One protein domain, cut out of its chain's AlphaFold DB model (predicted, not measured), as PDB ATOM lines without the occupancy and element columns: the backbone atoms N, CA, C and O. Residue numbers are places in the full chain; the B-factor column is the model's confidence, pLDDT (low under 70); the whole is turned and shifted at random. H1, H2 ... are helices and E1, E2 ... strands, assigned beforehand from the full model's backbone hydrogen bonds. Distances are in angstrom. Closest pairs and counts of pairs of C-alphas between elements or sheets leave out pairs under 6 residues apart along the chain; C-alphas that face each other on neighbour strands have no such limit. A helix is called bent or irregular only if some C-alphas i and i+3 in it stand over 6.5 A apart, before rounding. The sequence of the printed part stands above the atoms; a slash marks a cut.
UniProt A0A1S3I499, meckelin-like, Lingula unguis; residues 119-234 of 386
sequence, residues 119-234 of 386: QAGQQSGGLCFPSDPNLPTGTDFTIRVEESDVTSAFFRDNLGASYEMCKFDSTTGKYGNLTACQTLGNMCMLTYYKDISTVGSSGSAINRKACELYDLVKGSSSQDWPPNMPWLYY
ATOM      1  N   GLN A 119     -46.329  -2.745 -16.013       77.19
ATOM      2  CA  GLN A 119     -47.680  -2.488 -15.524       77.19
ATOM      3  C   GLN A 119     -47.813  -1.050 -15.003       77.19
ATOM      4  O   GLN A 119     -46.857  -0.446 -14.505       77.19
ATOM      5  N   ALA A 120     -49.029  -0.503 -15.076       75.81
ATOM      6  CA  ALA A 120     -49.329   0.789 -14.473       75.81
ATOM      7  C   ALA A 120     -48.984   0.765 -12.971       75.81
ATOM      8  O   ALA A 120     -49.359  -0.165 -12.258       75.81
ATOM      9  N   GLY A 121     -48.246   1.775 -12.502       77.31
ATOM     10  CA  GLY A 121     -47.751   1.844 -11.121       77.31
ATOM     11  C   GLY A 121     -46.403   1.156 -10.869       77.31
ATOM     12  O   GLY A 121     -45.939   1.168  -9.738       77.31
ATOM     13  N   GLN A 122     -45.757   0.584 -11.891       80.81
ATOM     14  CA  GLN A 122     -44.390   0.038 -11.806       80.81
ATOM     15  C   GLN A 122     -43.347   0.910 -12.517       80.81
ATOM     16  O   GLN A 122     -42.143   0.687 -12.386       80.81
ATOM     17  N   GLN A 123     -43.794   1.904 -13.284       80.25
ATOM     18  CA  GLN A 123     -42.919   2.770 -14.060       80.25
ATOM     19  C   GLN A 123     -42.571   4.050 -13.294       80.25
ATOM     20  O   GLN A 123     -43.457   4.763 -12.828       80.25
ATOM     21  N   SER A 124     -41.285   4.393 -13.231       85.25
ATOM     22  CA  SER A 124     -40.818   5.688 -12.727       85.25
ATOM     23  C   SER A 124     -39.505   6.097 -13.393       85.25
ATOM     24  O   SER A 124     -38.644   5.251 -13.612       85.25
ATOM     25  N   GLY A 125     -39.352   7.376 -13.757       78.56
ATOM     26  CA  GLY A 125     -38.141   7.906 -14.410       78.56
ATOM     27  C   GLY A 125     -37.748   7.192 -15.703       78.56
ATOM     28  O   GLY A 125     -36.568   7.002 -15.989       78.56
ATOM     29  N   GLY A 126     -38.744   6.722 -16.457       77.94
ATOM     30  CA  GLY A 126     -38.519   5.912 -17.654       77.94
ATOM     31  C   GLY A 126     -37.962   4.518 -17.363       77.94
ATOM     32  O   GLY A 126     -37.547   3.861 -18.310       77.94
ATOM     33  N   LEU A 127     -37.958   4.077 -16.098       80.06
ATOM     34  CA  LEU A 127     -37.552   2.755 -15.621       80.06
ATOM     35  C   LEU A 127     -38.743   1.923 -15.129       80.06
ATOM     36  O   LEU A 127     -39.764   2.492 -14.757       80.06
ATOM     37  N   CYS A 128     -38.632   0.588 -15.155       81.00
ATOM     38  CA  CYS A 128     -39.706  -0.328 -14.744       81.00
ATOM     39  C   CYS A 128     -39.282  -1.223 -13.574       81.00
ATOM     40  O   CYS A 128     -38.443  -2.106 -13.742       81.00
ATOM     41  N   PHE A 129     -39.885  -1.028 -12.410       80.25
ATOM     42  CA  PHE A 129     -39.508  -1.683 -11.162       80.25
ATOM     43  C   PHE A 129     -40.508  -2.777 -10.760       80.25
ATOM     44  O   PHE A 129     -41.627  -2.811 -11.275       80.25
ATOM     45  N   PRO A 130     -40.135  -3.714  -9.865       79.00
ATOM     46  CA  PRO A 130     -41.106  -4.619  -9.259       79.00
ATOM     47  C   PRO A 130     -42.225  -3.840  -8.564       79.00
ATOM     48  O   PRO A 130     -42.085  -2.656  -8.272       79.00
ATOM     49  N   SER A 131     -43.339  -4.513  -8.271       82.00
ATOM     50  CA  SER A 131     -44.417  -3.891  -7.500       82.00
ATOM     51  C   SER A 131     -43.891  -3.423  -6.141       82.00
ATOM     52  O   SER A 131     -43.545  -4.258  -5.306       82.00
ATOM     53  N   ASP A 132     -43.893  -2.111  -5.913       85.19
ATOM     54  CA  ASP A 132     -43.542  -1.495  -4.636       85.19
ATOM     55  C   ASP A 132     -44.670  -0.544  -4.199       85.19
ATOM     56  O   ASP A 132     -44.994   0.396  -4.929       85.19
ATOM     57  N   PRO A 133     -45.301  -0.764  -3.029       87.94
ATOM     58  CA  PRO A 133     -46.359   0.113  -2.528       87.94
ATOM     59  C   PRO A 133     -45.870   1.521  -2.149       87.94
ATOM     60  O   PRO A 133     -46.691   2.419  -1.973       87.94
ATOM     61  N   ASN A 134     -44.560   1.726  -1.999       89.25
ATOM     62  CA  ASN A 134     -43.968   3.016  -1.658       89.25
ATOM     63  C   ASN A 134     -43.676   3.876  -2.888       89.25
ATOM     64  O   ASN A 134     -43.361   5.058  -2.715       89.25
ATOM     65  N   LEU A 135     -43.792   3.323  -4.104       89.12
ATOM     66  CA  LEU A 135     -43.512   4.065  -5.326       89.12
ATOM     67  C   LEU A 135     -44.388   5.336  -5.373       89.12
ATOM     68  O   LEU A 135     -45.609   5.245  -5.211       89.12
ATOM     69  N   PRO A 136     -43.788   6.526  -5.537       90.44
ATOM     70  CA  PRO A 136     -44.521   7.770  -5.380       90.44
ATOM     71  C   PRO A 136     -45.527   8.008  -6.507       90.44
ATOM     72  O   PRO A 136     -45.260   7.703  -7.670       90.44
ATOM     73  N   THR A 137     -46.688   8.570  -6.161       88.75
ATOM     74  CA  THR A 137     -47.786   8.851  -7.099       88.75
ATOM     75  C   THR A 137     -48.511  10.159  -6.782       88.75
ATOM     76  O   THR A 137     -48.554  10.612  -5.639       88.75
ATOM     77  N   GLY A 138     -49.131  10.769  -7.798       86.69
ATOM     78  CA  GLY A 138     -50.033  11.913  -7.625       86.69
ATOM     79  C   GLY A 138     -49.412  13.066  -6.828       86.69
ATOM     80  O   GLY A 138     -48.485  13.725  -7.294       86.69
ATOM     81  N   THR A 139     -49.934  13.308  -5.624       86.88
ATOM     82  CA  THR A 139     -49.515  14.404  -4.732       86.88
ATOM     83  C   THR A 139     -48.142  14.207  -4.094       86.88
ATOM     84  O   THR A 139     -47.616  15.149  -3.511       86.88
ATOM     85  N   ASP A 140     -47.543  13.021  -4.211       89.25
ATOM     86  CA  ASP A 140     -46.188  12.738  -3.719       89.25
ATOM     87  C   ASP A 140     -45.111  13.601  -4.400       89.25
ATOM     88  O   ASP A 140     -44.016  13.780  -3.870       89.25
ATOM     89  N   PHE A 141     -45.427  14.151  -5.575       91.25
ATOM     90  CA  PHE A 141     -44.553  15.049  -6.333       91.25
ATOM     91  C   PHE A 141     -44.803  16.532  -6.030       91.25
ATOM     92  O   PHE A 141     -44.185  17.401  -6.648       91.25
ATOM     93  N   THR A 142     -45.737  16.837  -5.130       89.56
ATOM     94  CA  THR A 142     -46.083  18.208  -4.769       89.56
ATOM     95  C   THR A 142     -45.157  18.718  -3.676       89.56
ATOM     96  O   THR A 142     -44.966  18.064  -2.647       89.56
ATOM     97  N   ILE A 143     -44.622  19.917  -3.897       87.62
ATOM     98  CA  ILE A 143     -43.820  20.663  -2.938       87.62
ATOM     99  C   ILE A 143     -44.623  21.870  -2.463       87.62
ATOM    100  O   ILE A 143     -45.145  22.627  -3.282       87.62
ATOM    101  N   ARG A 144     -44.704  22.061  -1.144       83.94
ATOM    102  CA  ARG A 144     -45.249  23.274  -0.532       83.94
ATOM    103  C   ARG A 144     -44.148  24.226  -0.114       83.94
ATOM    104  O   ARG A 144     -43.354  23.894   0.776       83.94
ATOM    105  N   VAL A 145     -44.195  25.433  -0.653       77.19
ATOM    106  CA  VAL A 145     -43.389  26.565  -0.196       77.19
ATOM    107  C   VAL A 145     -44.343  27.635   0.308       77.19
ATOM    108  O   VAL A 145     -45.232  28.072  -0.418       77.19
ATOM    109  N   GLU A 146     -44.191  27.990   1.584       75.31
ATOM    110  CA  GLU A 146     -45.121  28.863   2.309       75.31
ATOM    111  C   GLU A 146     -46.580  28.377   2.178       75.31
ATOM    112  O   GLU A 146     -46.917  27.314   2.706       75.31
ATOM    113  N   GLU A 147     -47.422  29.123   1.461       73.50
ATOM    114  CA  GLU A 147     -48.845  28.832   1.242       73.50
ATOM    115  C   GLU A 147     -49.143  28.240  -0.151       73.50
ATOM    116  O   GLU A 147     -50.302  27.990  -0.478       73.50
ATOM    117  N   SER A 148     -48.119  28.007  -0.980       77.56
ATOM    118  CA  SER A 148     -48.279  27.546  -2.366       77.56
ATOM    119  C   SER A 148     -47.859  26.091  -2.555       77.56
ATOM    120  O   SER A 148     -46.742  25.710  -2.204       77.56
ATOM    121  N   ASP A 149     -48.740  25.308  -3.181       87.38
ATOM    122  CA  ASP A 149     -48.508  23.912  -3.558       87.38
ATOM    123  C   ASP A 149     -48.172  23.817  -5.051       87.38
ATOM    124  O   ASP A 149     -48.960  24.229  -5.903       87.38
ATOM    125  N   VAL A 150     -47.009  23.251  -5.375       88.81
ATOM    126  CA  VAL A 150     -46.521  23.112  -6.752       88.81
ATOM    127  C   VAL A 150     -46.159  21.663  -7.040       88.81
ATOM    128  O   VAL A 150     -45.321  21.074  -6.360       88.81
ATOM    129  N   THR A 151     -46.752  21.074  -8.079       92.12
ATOM    130  CA  THR A 151     -46.317  19.764  -8.584       92.12
ATOM    131  C   THR A 151     -44.992  19.916  -9.323       92.12
ATOM    132  O   THR A 151     -44.940  20.449 -10.432       92.12
ATOM    133  N   SER A 152     -43.919  19.432  -8.704       93.44
ATOM    134  CA  SER A 152     -42.559  19.556  -9.214       93.44
ATOM    135  C   SER A 152     -42.312  18.610 -10.389       93.44
ATOM    136  O   SER A 152     -42.499  17.394 -10.279       93.44
ATOM    137  N   ALA A 153     -41.830  19.152 -11.510       93.94
ATOM    138  CA  ALA A 153     -41.361  18.353 -12.637       93.94
ATOM    139  C   ALA A 153     -40.194  17.453 -12.244       93.94
ATOM    140  O   ALA A 153     -40.195  16.265 -12.558       93.94
ATOM    141  N   PHE A 154     -39.244  18.000 -11.485       94.56
ATOM    142  CA  PHE A 154     -38.076  17.250 -11.061       94.56
ATOM    143  C   PHE A 154     -38.453  16.045 -10.187       94.56
ATOM    144  O   PHE A 154     -37.956  14.945 -10.433       94.56
ATOM    145  N   PHE A 155     -39.363  16.217  -9.221       94.56
ATOM    146  CA  PHE A 155     -39.802  15.110  -8.363       94.56
ATOM    147  C   PHE A 155     -40.603  14.077  -9.152       94.56
ATOM    148  O   PHE A 155     -40.324  12.888  -9.026       94.56
ATOM    149  N   ARG A 156     -41.547  14.511  -9.996       92.44
ATOM    150  CA  ARG A 156     -42.330  13.598 -10.845       92.44
ATOM    151  C   ARG A 156     -41.429  12.711 -11.701       92.44
ATOM    152  O   ARG A 156     -41.650  11.505 -11.783       92.44
ATOM    153  N   ASP A 157     -40.403  13.301 -12.305       91.50
ATOM    154  CA  ASP A 157     -39.568  12.596 -13.270       91.50
ATOM    155  C   ASP A 157     -38.478  11.743 -12.597       91.50
ATOM    156  O   ASP A 157     -38.022  10.772 -13.196       91.50
ATOM    157  N   ASN A 158     -38.063  12.054 -11.360       94.44
ATOM    158  CA  ASN A 158     -36.871  11.433 -10.764       94.44
ATOM    159  C   ASN A 158     -37.091  10.747  -9.406       94.44
ATOM    160  O   ASN A 158     -36.257   9.921  -9.040       94.44
ATOM    161  N   LEU A 159     -38.158  11.036  -8.646       94.94
ATOM    162  CA  LEU A 159     -38.261  10.596  -7.245       94.94
ATOM    163  C   LEU A 159     -38.341   9.071  -7.111       94.94
ATOM    164  O   LEU A 159     -37.540   8.475  -6.392       94.94
ATOM    165  N   GLY A 160     -39.266   8.427  -7.828       93.44
ATOM    166  CA  GLY A 160     -39.443   6.974  -7.732       93.44
ATOM    167  C   GLY A 160     -38.243   6.200  -8.277       93.44
ATOM    168  O   GLY A 160     -37.762   5.280  -7.623       93.44
ATOM    169  N   ALA A 161     -37.685   6.625  -9.414       92.50
ATOM    170  CA  ALA A 161     -36.472   6.021  -9.965       92.50
ATOM    171  C   ALA A 161     -35.258   6.186  -9.038       92.50
ATOM    172  O   ALA A 161     -34.480   5.246  -8.884       92.50
ATOM    173  N   SER A 162     -35.098   7.351  -8.400       95.50
ATOM    174  CA  SER A 162     -34.008   7.588  -7.446       95.50
ATOM    175  C   SER A 162     -34.147   6.707  -6.207       95.50
ATOM    176  O   SER A 162     -33.161   6.129  -5.761       95.50
ATOM    177  N   TYR A 163     -35.369   6.552  -5.690       94.25
ATOM    178  CA  TYR A 163     -35.671   5.646  -4.584       94.25
ATOM    179  C   TYR A 163     -35.347   4.187  -4.922       94.25
ATOM    180  O   TYR A 163     -34.536   3.564  -4.235       94.25
ATOM    181  N   GLU A 164     -35.902   3.656  -6.012       90.69
ATOM    182  CA  GLU A 164     -35.722   2.246  -6.370       90.69
ATOM    183  C   GLU A 164     -34.270   1.901  -6.709       90.69
ATOM    184  O   GLU A 164     -33.756   0.869  -6.285       90.69
ATOM    185  N   MET A 165     -33.569   2.787  -7.421       90.31
ATOM    186  CA  MET A 165     -32.158   2.578  -7.752       90.31
ATOM    187  C   MET A 165     -31.234   2.741  -6.538       90.31
ATOM    188  O   MET A 165     -30.121   2.204  -6.546       90.31
ATOM    189  N   CYS A 166     -31.664   3.482  -5.515       92.88
ATOM    190  CA  CYS A 166     -30.900   3.671  -4.289       92.88
ATOM    191  C   CYS A 166     -31.016   2.485  -3.322       92.88
ATOM    192  O   CYS A 166     -30.021   2.135  -2.690       92.88
ATOM    193  N   LYS A 167     -32.187   1.842  -3.217       88.75
ATOM    194  CA  LYS A 167     -32.366   0.636  -2.386       88.75
ATOM    195  C   LYS A 167     -31.293  -0.391  -2.707       88.75
ATOM    196  O   LYS A 167     -31.045  -0.628  -3.871       88.75
ATOM    197  N   PHE A 168     -30.677  -1.023  -1.716       84.06
ATOM    198  CA  PHE A 168     -29.760  -2.141  -1.949       84.06
ATOM    199  C   PHE A 168     -30.461  -3.450  -1.584       84.06
ATOM    200  O   PHE A 168     -30.903  -3.610  -0.447       84.06
ATOM    201  N   ASP A 169     -30.556  -4.390  -2.524       76.50
ATOM    202  CA  ASP A 169     -31.056  -5.737  -2.248       76.50
ATOM    203  C   ASP A 169     -29.880  -6.714  -2.113       76.50
ATOM    204  O   ASP A 169     -29.230  -7.093  -3.091       76.50
ATOM    205  N   SER A 170     -29.632  -7.156  -0.878       71.06
ATOM    206  CA  SER A 170     -28.567  -8.106  -0.544       71.06
ATOM    207  C   SER A 170     -28.788  -9.510  -1.117       71.06
ATOM    208  O   SER A 170     -27.826 -10.265  -1.248       71.06
ATOM    209  N   THR A 171     -30.021  -9.859  -1.486       66.81
ATOM    210  CA  THR A 171     -30.383 -11.171  -2.043       66.81
ATOM    211  C   THR A 171     -30.107 -11.228  -3.537       66.81
ATOM    212  O   THR A 171     -29.583 -12.223  -4.039       66.81
ATOM    213  N   THR A 172     -30.452 -10.165  -4.266       68.44
ATOM    214  CA  THR A 172     -30.230 -10.094  -5.719       68.44
ATOM    215  C   THR A 172     -28.897  -9.447  -6.090       68.44
ATOM    216  O   THR A 172     -28.477  -9.547  -7.244       68.44
ATOM    217  N   GLY A 173     -28.220  -8.804  -5.133       66.31
ATOM    218  CA  GLY A 173     -26.991  -8.043  -5.360       66.31
ATOM    219  C   GLY A 173     -27.203  -6.841  -6.283       66.31
ATOM    220  O   GLY A 173     -26.254  -6.391  -6.928       66.31
ATOM    221  N   LYS A 174     -28.449  -6.366  -6.412       72.19
ATOM    222  CA  LYS A 174     -28.833  -5.274  -7.308       72.19
ATOM    223  C   LYS A 174     -29.256  -4.033  -6.529       72.19
ATOM    224  O   LYS A 174     -29.835  -4.129  -5.448       72.19
ATOM    225  N   TYR A 175     -29.007  -2.891  -7.174       76.06
ATOM    226  CA  TYR A 175     -29.269  -1.525  -6.697       76.06
ATOM    227  C   TYR A 175     -28.452  -1.164  -5.448       76.06
ATOM    228  O   TYR A 175     -27.641  -1.966  -5.007       76.06
ATOM    229  N   GLY A 176     -28.520   0.081  -4.979       86.25
ATOM    230  CA  GLY A 176     -27.467   0.722  -4.181       86.25
ATOM    231  C   GLY A 176     -26.670   1.723  -5.014       86.25
ATOM    232  O   GLY A 176     -25.470   1.890  -4.819       86.25
ATOM    233  N   ASN A 177     -27.295   2.339  -6.019       91.50
ATOM    234  CA  ASN A 177     -26.635   3.291  -6.899       91.50
ATOM    235  C   ASN A 177     -26.326   4.594  -6.148       91.50
ATOM    236  O   ASN A 177     -27.231   5.272  -5.666       91.50
ATOM    237  N   LEU A 178     -25.043   4.964  -6.106       93.50
ATOM    238  CA  LEU A 178     -24.586   6.165  -5.409       93.50
ATOM    239  C   LEU A 178     -25.277   7.431  -5.882       93.50
ATOM    240  O   LEU A 178     -25.827   8.158  -5.063       93.50
ATOM    241  N   THR A 179     -25.292   7.681  -7.185       95.94
ATOM    242  CA  THR A 179     -25.911   8.884  -7.740       95.94
ATOM    243  C   THR A 179     -27.404   8.934  -7.416       95.94
ATOM    244  O   THR A 179     -27.879   9.972  -6.979       95.94
ATOM    245  N   ALA A 180     -28.125   7.813  -7.512       95.50
ATOM    246  CA  ALA A 180     -29.539   7.738  -7.149       95.50
ATOM    247  C   ALA A 180     -29.789   8.051  -5.664       95.50
ATOM    248  O   ALA A 180     -30.692   8.822  -5.346       95.50
ATOM    249  N   CYS A 181     -28.957   7.526  -4.759       96.25
ATOM    250  CA  CYS A 181     -29.043   7.844  -3.333       96.25
ATOM    251  C   CYS A 181     -28.740   9.313  -3.035       96.25
ATOM    252  O   CYS A 181     -29.405   9.929  -2.200       96.25
ATOM    253  N   GLN A 182     -27.767   9.900  -3.739       97.31
ATOM    254  CA  GLN A 182     -27.497  11.331  -3.646       97.31
ATOM    255  C   GLN A 182     -28.683  12.158  -4.166       97.31
ATOM    256  O   GLN A 182     -29.064  13.121  -3.506       97.31
ATOM    257  N   THR A 183     -29.315  11.769  -5.280       97.75
ATOM    258  CA  THR A 183     -30.521  12.433  -5.811       97.75
ATOM    259  C   THR A 183     -31.683  12.366  -4.831       97.75
ATOM    260  O   THR A 183     -32.315  13.385  -4.564       97.75
ATOM    261  N   LEU A 184     -31.937  11.189  -4.248       96.69
ATOM    262  CA  LEU A 184     -32.974  11.004  -3.234       96.69
ATOM    263  C   LEU A 184     -32.720  11.903  -2.015       96.69
ATOM    264  O   LEU A 184     -33.627  12.590  -1.547       96.69
ATOM    265  N   GLY A 185     -31.472  11.962  -1.542       95.81
ATOM    266  CA  GLY A 185     -31.102  12.843  -0.437       95.81
ATOM    267  C   GLY A 185     -31.235  14.331  -0.772       95.81
ATOM    268  O   GLY A 185     -31.708  15.107   0.057       95.81
ATOM    269  N   ASN A 186     -30.894  14.733  -1.999       97.25
ATOM    270  CA  ASN A 186     -31.092  16.101  -2.478       97.25
ATOM    271  C   ASN A 186     -32.579  16.475  -2.518       97.25
ATOM    272  O   ASN A 186     -32.938  17.571  -2.101       97.25
ATOM    273  N   MET A 187     -33.458  15.565  -2.949       95.56
ATOM    274  CA  MET A 187     -34.907  15.791  -2.918       95.56
ATOM    275  C   MET A 187     -35.445  15.949  -1.493       95.56
ATOM    276  O   MET A 187     -36.242  16.849  -1.258       95.56
ATOM    277  N   CYS A 188     -34.984  15.144  -0.529       93.00
ATOM    278  CA  CYS A 188     -35.354  15.335   0.880       93.00
ATOM    279  C   CYS A 188     -34.854  16.688   1.434       93.00
ATOM    280  O   CYS A 188     -35.548  17.363   2.193       93.00
ATOM    281  N   MET A 189     -33.675  17.148   1.007       91.50
ATOM    282  CA  MET A 189     -33.196  18.490   1.352       91.50
ATOM    283  C   MET A 189     -34.063  19.599   0.723       91.50
ATOM    284  O   MET A 189     -34.360  20.586   1.392       91.50
ATOM    285  N   LEU A 190     -34.510  19.446  -0.530       92.19
ATOM    286  CA  LEU A 190     -35.399  20.412  -1.204       92.19
ATOM    287  C   LEU A 190     -36.760  20.558  -0.518       92.19
ATOM    288  O   LEU A 190     -37.412  21.591  -0.652       92.19
ATOM    289  N   THR A 191     -37.182  19.562   0.261       87.81
ATOM    290  CA  THR A 191     -38.374  19.669   1.106       87.81
ATOM    291  C   THR A 191     -38.077  20.240   2.495       87.81
ATOM    292  O   THR A 191     -38.948  20.211   3.365       87.81
ATOM    293  N   TYR A 192     -36.874  20.784   2.714       83.56
ATOM    294  CA  TYR A 192     -36.373  21.266   4.004       83.56
ATOM    295  C   TYR A 192     -36.463  20.205   5.098       83.56
ATOM    296  O   TYR A 192     -36.790  20.514   6.240       83.56
ATOM    297  N   TYR A 193     -36.227  18.938   4.752       81.00
ATOM    298  CA  TYR A 193     -36.357  17.828   5.691       81.00
ATOM    299  C   TYR A 193     -37.706  17.787   6.425       81.00
ATOM    300  O   TYR A 193     -37.760  17.367   7.586       81.00
ATOM    301  N   LYS A 194     -38.788  18.268   5.789       70.00
ATOM    302  CA  LYS A 194     -40.145  18.267   6.355       70.00
ATOM    303  C   LYS A 194     -40.653  16.837   6.487       70.00
ATOM    304  O   LYS A 194     -41.427  16.353   5.676       70.00
ATOM    305  N   ASP A 195     -40.162  16.195   7.533       59.91
ATOM    306  CA  ASP A 195     -40.530  14.877   8.038       59.91
ATOM    307  C   ASP A 195     -39.965  14.620   9.449       59.91
ATOM    308  O   ASP A 195     -40.312  13.655  10.122       59.91
ATOM    309  N   ILE A 196     -39.115  15.515   9.965       52.16
ATOM    310  CA  ILE A 196     -38.367  15.267  11.204       52.16
ATOM    311  C   ILE A 196     -39.239  15.326  12.481       52.16
ATOM    312  O   ILE A 196     -38.767  14.962  13.559       52.16
ATOM    313  N   SER A 197     -40.516  15.728  12.417       43.75
ATOM    314  CA  SER A 197     -41.302  15.971  13.638       43.75
ATOM    315  C   SER A 197     -42.735  15.441  13.717       43.75
ATOM    316  O   SER A 197     -43.336  15.600  14.780       43.75
ATOM    317  N   THR A 198     -43.297  14.781  12.698       42.59
ATOM    318  CA  THR A 198     -44.724  14.398  12.739       42.59
ATOM    319  C   THR A 198     -45.014  12.994  12.218       42.59
ATOM    320  O   THR A 198     -45.849  12.808  11.333       42.59
ATOM    321  N   VAL A 199     -44.414  11.974  12.835       38.78
ATOM    322  CA  VAL A 199     -45.048  10.649  12.845       38.78
ATOM    323  C   VAL A 199     -46.316  10.771  13.700       38.78
ATOM    324  O   VAL A 199     -46.249  10.778  14.926       38.78
ATOM    325  N   GLY A 200     -47.477  10.941  13.056       40.81
ATOM    326  CA  GLY A 200     -48.794  10.888  13.710       40.81
ATOM    327  C   GLY A 200     -49.625  12.176  13.737       40.81
ATOM    328  O   GLY A 200     -50.733  12.154  14.269       40.81
ATOM    329  N   SER A 201     -49.167  13.288  13.156       39.78
ATOM    330  CA  SER A 201     -50.012  14.485  13.013       39.78
ATOM    331  C   SER A 201     -50.788  14.425  11.704       39.78
ATOM    332  O   SER A 201     -50.213  14.205  10.642       39.78
ATOM    333  N   SER A 202     -52.087  14.695  11.766       40.22
ATOM    334  CA  SER A 202     -53.041  14.794  10.650       40.22
ATOM    335  C   SER A 202     -52.760  15.959   9.676       40.22
ATOM    336  O   SER A 202     -53.681  16.514   9.083       40.22
ATOM    337  N   GLY A 203     -51.498  16.376   9.548       51.19
ATOM    338  CA  GLY A 203     -51.035  17.394   8.616       51.19
ATOM    339  C   GLY A 203     -50.853  16.832   7.205       51.19
ATOM    340  O   GLY A 203     -50.597  15.639   7.017       51.19
ATOM    341  N   SER A 204     -50.988  17.717   6.215       55.25
ATOM    342  CA  SER A 204     -50.834  17.424   4.785       55.25
ATOM    343  C   SER A 204     -49.575  16.590   4.501       55.25
ATOM    344  O   SER A 204     -48.493  16.940   4.960       55.25
ATOM    345  N   ALA A 205     -49.719  15.506   3.730       64.69
ATOM    346  CA  ALA A 205     -48.621  14.619   3.311       64.69
ATOM    347  C   ALA A 205     -47.605  15.265   2.350       64.69
ATOM    348  O   ALA A 205     -46.585  14.671   2.006       64.69
ATOM    349  N   ILE A 206     -47.883  16.492   1.923       72.25
ATOM    350  CA  ILE A 206     -47.046  17.262   1.011       72.25
ATOM    351  C   ILE A 206     -45.705  17.575   1.685       72.25
ATOM    352  O   ILE A 206     -45.669  17.861   2.881       72.25
ATOM    353  N   ASN A 207     -44.618  17.523   0.907       78.38
ATOM    354  CA  ASN A 207     -43.209  17.621   1.326       78.38
ATOM    355  C   ASN A 207     -42.600  16.422   2.070       78.38
ATOM    356  O   ASN A 207     -41.378  16.398   2.219       78.38
ATOM    357  N   ARG A 208     -43.382  15.426   2.505       83.31
ATOM    358  CA  ARG A 208     -42.831  14.327   3.321       83.31
ATOM    359  C   ARG A 208     -42.182  13.226   2.498       83.31
ATOM    360  O   ARG A 208     -41.088  12.771   2.814       83.31
ATOM    361  N   LYS A 209     -42.814  12.855   1.381       89.50
ATOM    362  CA  LYS A 209     -42.506  11.622   0.645       89.50
ATOM    363  C   LYS A 209     -41.022  11.401   0.343       89.50
ATOM    364  O   LYS A 209     -40.532  10.287   0.490       89.50
ATOM    365  N   ALA A 210     -40.290  12.431  -0.087       92.25
ATOM    366  CA  ALA A 210     -38.871  12.279  -0.410       92.25
ATOM    367  C   ALA A 210     -38.021  11.879   0.807       92.25
ATOM    368  O   ALA A 210     -37.121  11.050   0.678       92.25
ATOM    369  N   CYS A 211     -38.329  12.432   1.980       89.81
ATOM    370  CA  CYS A 211     -37.664  12.074   3.226       89.81
ATOM    371  C   CYS A 211     -38.152  10.729   3.771       89.81
ATOM    372  O   CYS A 211     -37.309   9.926   4.161       89.81
ATOM    373  N   GLU A 212     -39.452  10.423   3.675       89.81
ATOM    374  CA  GLU A 212     -40.005   9.106   4.034       89.81
ATOM    375  C   GLU A 212     -39.282   7.987   3.260       89.81
ATOM    376  O   GLU A 212     -38.843   6.988   3.829       89.81
ATOM    377  N   LEU A 213     -39.103   8.178   1.947       92.19
ATOM    378  CA  LEU A 213     -38.389   7.240   1.081       92.19
ATOM    379  C   LEU A 213     -36.895   7.169   1.416       92.19
ATOM    380  O   LEU A 213     -36.331   6.077   1.440       92.19
ATOM    381  N   TYR A 214     -36.253   8.306   1.697       92.38
ATOM    382  CA  TYR A 214     -34.863   8.343   2.155       92.38
ATOM    383  C   TYR A 214     -34.674   7.546   3.456       92.38
ATOM    384  O   TYR A 214     -33.778   6.704   3.524       92.38
ATOM    385  N   ASP A 215     -35.530   7.747   4.461       88.88
ATOM    386  CA  ASP A 215     -35.459   7.035   5.740       88.88
ATOM    387  C   ASP A 215     -35.785   5.544   5.591       88.88
ATOM    388  O   ASP A 215     -35.170   4.704   6.252       88.88
ATOM    389  N   LEU A 216     -36.681   5.186   4.668       89.00
ATOM    390  CA  LEU A 216     -36.977   3.792   4.350       89.00
ATOM    391  C   LEU A 216     -35.759   3.063   3.766       89.00
ATOM    392  O   LEU A 216     -35.489   1.929   4.158       89.00
ATOM    393  N   VAL A 217     -35.006   3.702   2.860       89.75
ATOM    394  CA  VAL A 217     -33.751   3.127   2.340       89.75
ATOM    395  C   VAL A 217     -32.666   3.116   3.407       89.75
ATOM    396  O   VAL A 217     -31.901   2.156   3.502       89.75
ATOM    397  N   LYS A 218     -32.603   4.173   4.223       86.88
ATOM    398  CA  LYS A 218     -31.651   4.264   5.324       86.88
ATOM    399  C   LYS A 218     -31.848   3.114   6.329       86.88
ATOM    400  O   LYS A 218     -30.883   2.588   6.878       86.88
ATOM    401  N   GLY A 219     -33.099   2.717   6.553       79.00
ATOM    402  CA  GLY A 219     -33.467   1.668   7.493       79.00
ATOM    403  C   GLY A 219     -33.274   2.072   8.959       79.00
ATOM    404  O   GLY A 219     -32.835   3.172   9.296       79.00
ATOM    405  N   SER A 220     -33.631   1.152   9.857       62.41
ATOM    406  CA  SER A 220     -33.598   1.345  11.314       62.41
ATOM    407  C   SER A 220     -32.387   0.704  12.007       62.41
ATOM    408  O   SER A 220     -32.239   0.835  13.222       62.41
ATOM    409  N   SER A 221     -31.529  -0.015  11.274       53.72
ATOM    410  CA  SER A 221     -30.442  -0.805  11.863       53.72
ATOM    411  C   SER A 221     -29.239   0.055  12.247       53.72
ATOM    412  O   SER A 221     -28.611   0.696  11.412       53.72
ATOM    413  N   SER A 222     -28.886  -0.006  13.526       52.56
ATOM    414  CA  SER A 222     -27.881   0.800  14.220       52.56
ATOM    415  C   SER A 222     -26.428   0.322  14.082       52.56
ATOM    416  O   SER A 222     -25.606   0.711  14.908       52.56
ATOM    417  N   GLN A 223     -26.100  -0.571  13.140       53.94
ATOM    418  CA  GLN A 223     -24.755  -1.166  13.085       53.94
ATOM    419  C   GLN A 223     -23.812  -0.512  12.077       53.94
ATOM    420  O   GLN A 223     -22.649  -0.378  12.424       53.94
ATOM    421  N   ASP A 224     -24.293  -0.024  10.929       62.06
ATOM    422  CA  ASP A 224     -23.481   0.734   9.966       62.06
ATOM    423  C   ASP A 224     -24.363   1.643   9.097       62.06
ATOM    424  O   ASP A 224     -25.515   1.314   8.800       62.06
ATOM    425  N   TRP A 225     -23.826   2.796   8.679       79.25
ATOM    426  CA  TRP A 225     -24.511   3.689   7.741       79.25
ATOM    427  C   TRP A 225     -24.663   2.991   6.379       79.25
ATOM    428  O   TRP A 225     -23.663   2.480   5.864       79.25
ATOM    429  N   PRO A 226     -25.864   2.959   5.767       81.12
ATOM    430  CA  PRO A 226     -26.069   2.213   4.532       81.12
ATOM    431  C   PRO A 226     -25.114   2.658   3.425       81.12
ATOM    432  O   PRO A 226     -24.877   3.865   3.267       81.12
ATOM    433  N   PRO A 227     -24.575   1.715   2.628       79.00
ATOM    434  CA  PRO A 227     -23.681   2.051   1.535       79.00
ATOM    435  C   PRO A 227     -24.315   3.094   0.626       79.00
ATOM    436  O   PRO A 227     -25.496   3.013   0.295       79.00
ATOM    437  N   ASN A 228     -23.510   4.061   0.196       87.62
ATOM    438  CA  ASN A 228     -23.879   5.075  -0.789       87.62
ATOM    439  C   ASN A 228     -24.959   6.094  -0.369       87.62
ATOM    440  O   ASN A 228     -25.153   7.089  -1.076       87.62
ATOM    441  N   MET A 229     -25.607   5.918   0.785       89.81
ATOM    442  CA  MET A 229     -26.550   6.899   1.318       89.81
ATOM    443  C   MET A 229     -25.817   8.159   1.795       89.81
ATOM    444  O   MET A 229     -24.839   8.050   2.537       89.81
ATOM    445  N   PRO A 230     -26.261   9.371   1.420       93.56
ATOM    446  CA  PRO A 230     -25.704  10.590   1.997       93.56
ATOM    447  C   PRO A 230     -26.120  10.734   3.459       93.56
ATOM    448  O   PRO A 230     -27.293  10.596   3.767       93.56
ATOM    449  N   TRP A 231     -25.190  11.079   4.348       91.19
ATOM    450  CA  TRP A 231     -25.518  11.452   5.725       91.19
ATOM    451  C   TRP A 231     -26.012  12.900   5.787       91.19
ATOM    452  O   TRP A 231     -25.210  13.834   5.786       91.19
ATOM    453  N   LEU A 232     -27.340  13.070   5.802       90.94
ATOM    454  CA  LEU A 232     -27.984  14.379   5.657       90.94
ATOM    455  C   LEU A 232     -28.151  15.182   6.955       90.94
ATOM    456  O   LEU A 232     -28.147  16.409   6.900       90.94
ATOM    457  N   TYR A 233     -28.327  14.525   8.102       88.06
ATOM    458  CA  TYR A 233     -28.576  15.183   9.391       88.06
ATOM    459  C   TYR A 233     -28.120  14.335  10.573       88.06
ATOM    460  O   TYR A 233     -28.066  13.105  10.503       88.06
ATOM    461  N   TYR A 234     -27.827  15.009  11.682       87.06
ATOM    462  CA  TYR A 234     -27.392  14.380  12.921       87.06
ATOM    463  C   TYR A 234     -28.570  13.698  13.621       87.06
ATOM    464  O   TYR A 234     -29.698  14.204  13.621       87.06
TER     465      TYR A 234
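AT A GLANCE: This is residues 119 to 234 of the 386 residues of the protein "meckelin-like" of Lingula unguis (UniProt A0A1S3I499). Three helices, H2, H3 and H4, pack together as a small core, their centres making a triangle; H2 and H4 run nearly side by side and H3 runs the other way. A small two-stranded hairpin, E1 and E2, lies at one end of the longest axis with the one-turn helix H1 at its base, and long loops make up much of the rest, of which residues 220 to 225 stick out. The printed part has 116 residues, with the named elements in the order H1, E1, E2, H2, H3, H4 and one antiparallel sheet, E1 - E2. The class is mostly helix, though under half of the residues are in named elements. The whole is compact, with a radius of gyration of the C-alphas of 13.9 A and spans of 43 by 37 by 24 A.

HOW THE PARTS SIT: Residues 119 to 137 hold no named element; within them residues 123 to 124 pair with residues 127 to 128, antiparallel. H1, residues 138 to 141, comes next, and a tight link joins it to E1, residues 142 to 145. E1 and E2, residues 148 to 151, form a hairpin at 152 degrees, with N 143 and O 150 at 2.8 A and N 150 and O 143 at 2.9 A, within hydrogen-bond range. The hub is H2, residues 153 to 166, which touches H1 with residues 153 to 159 alone; the closest C-alphas are those of Phe 141 and Phe 155, 5.2 A apart. H2 touches H3, residues 178 to 190, at a steep tilt of 46 degrees, opposite ways, with the C-alphas of Ser 162 and Ala 180 closest at 4.5 A. H2 touches H4, residues 209 to 218, at a shallow tilt of 13 degrees, the same way, with the C-alphas of Tyr 163 and Leu 213 closest at 6.5 A. H3 and H4 form a helical hairpin at a steep tilt of 42 degrees, H3 touching with residues 184 to 188 alone; the C-alphas of Cys 188 and Cys 211 are closest, 4.6 A apart. E1 and E2 are apart from H3 and H4. Every O i to N i+4 pair is within hydrogen-bond range in H3 and H4, and 8 of 10 are in H2; H1 is too short for such a pair.

IN THESE COORDINATES: H1 begins at C-alpha 138, (-50.033, 11.913, -7.625). H2 is 19.9 A long and irregular, C-alphas 157 and 160 being 7.9 A apart. H3 is 18.4 A long and H4 13.9 A, ending at C-alpha 218, (-31.651, 4.264, 5.324).

THE WHOLE: The C-alphas of Glu 147 and Thr 171 are the two farthest apart, at 44.2 A. The printed part has no cut; the links H2 to H3 and H3 to H4 are long. The mean pLDDT of the printed part is 81.5, and residues 171 to 173, 195 to 205 and 220 to 224 are under 70.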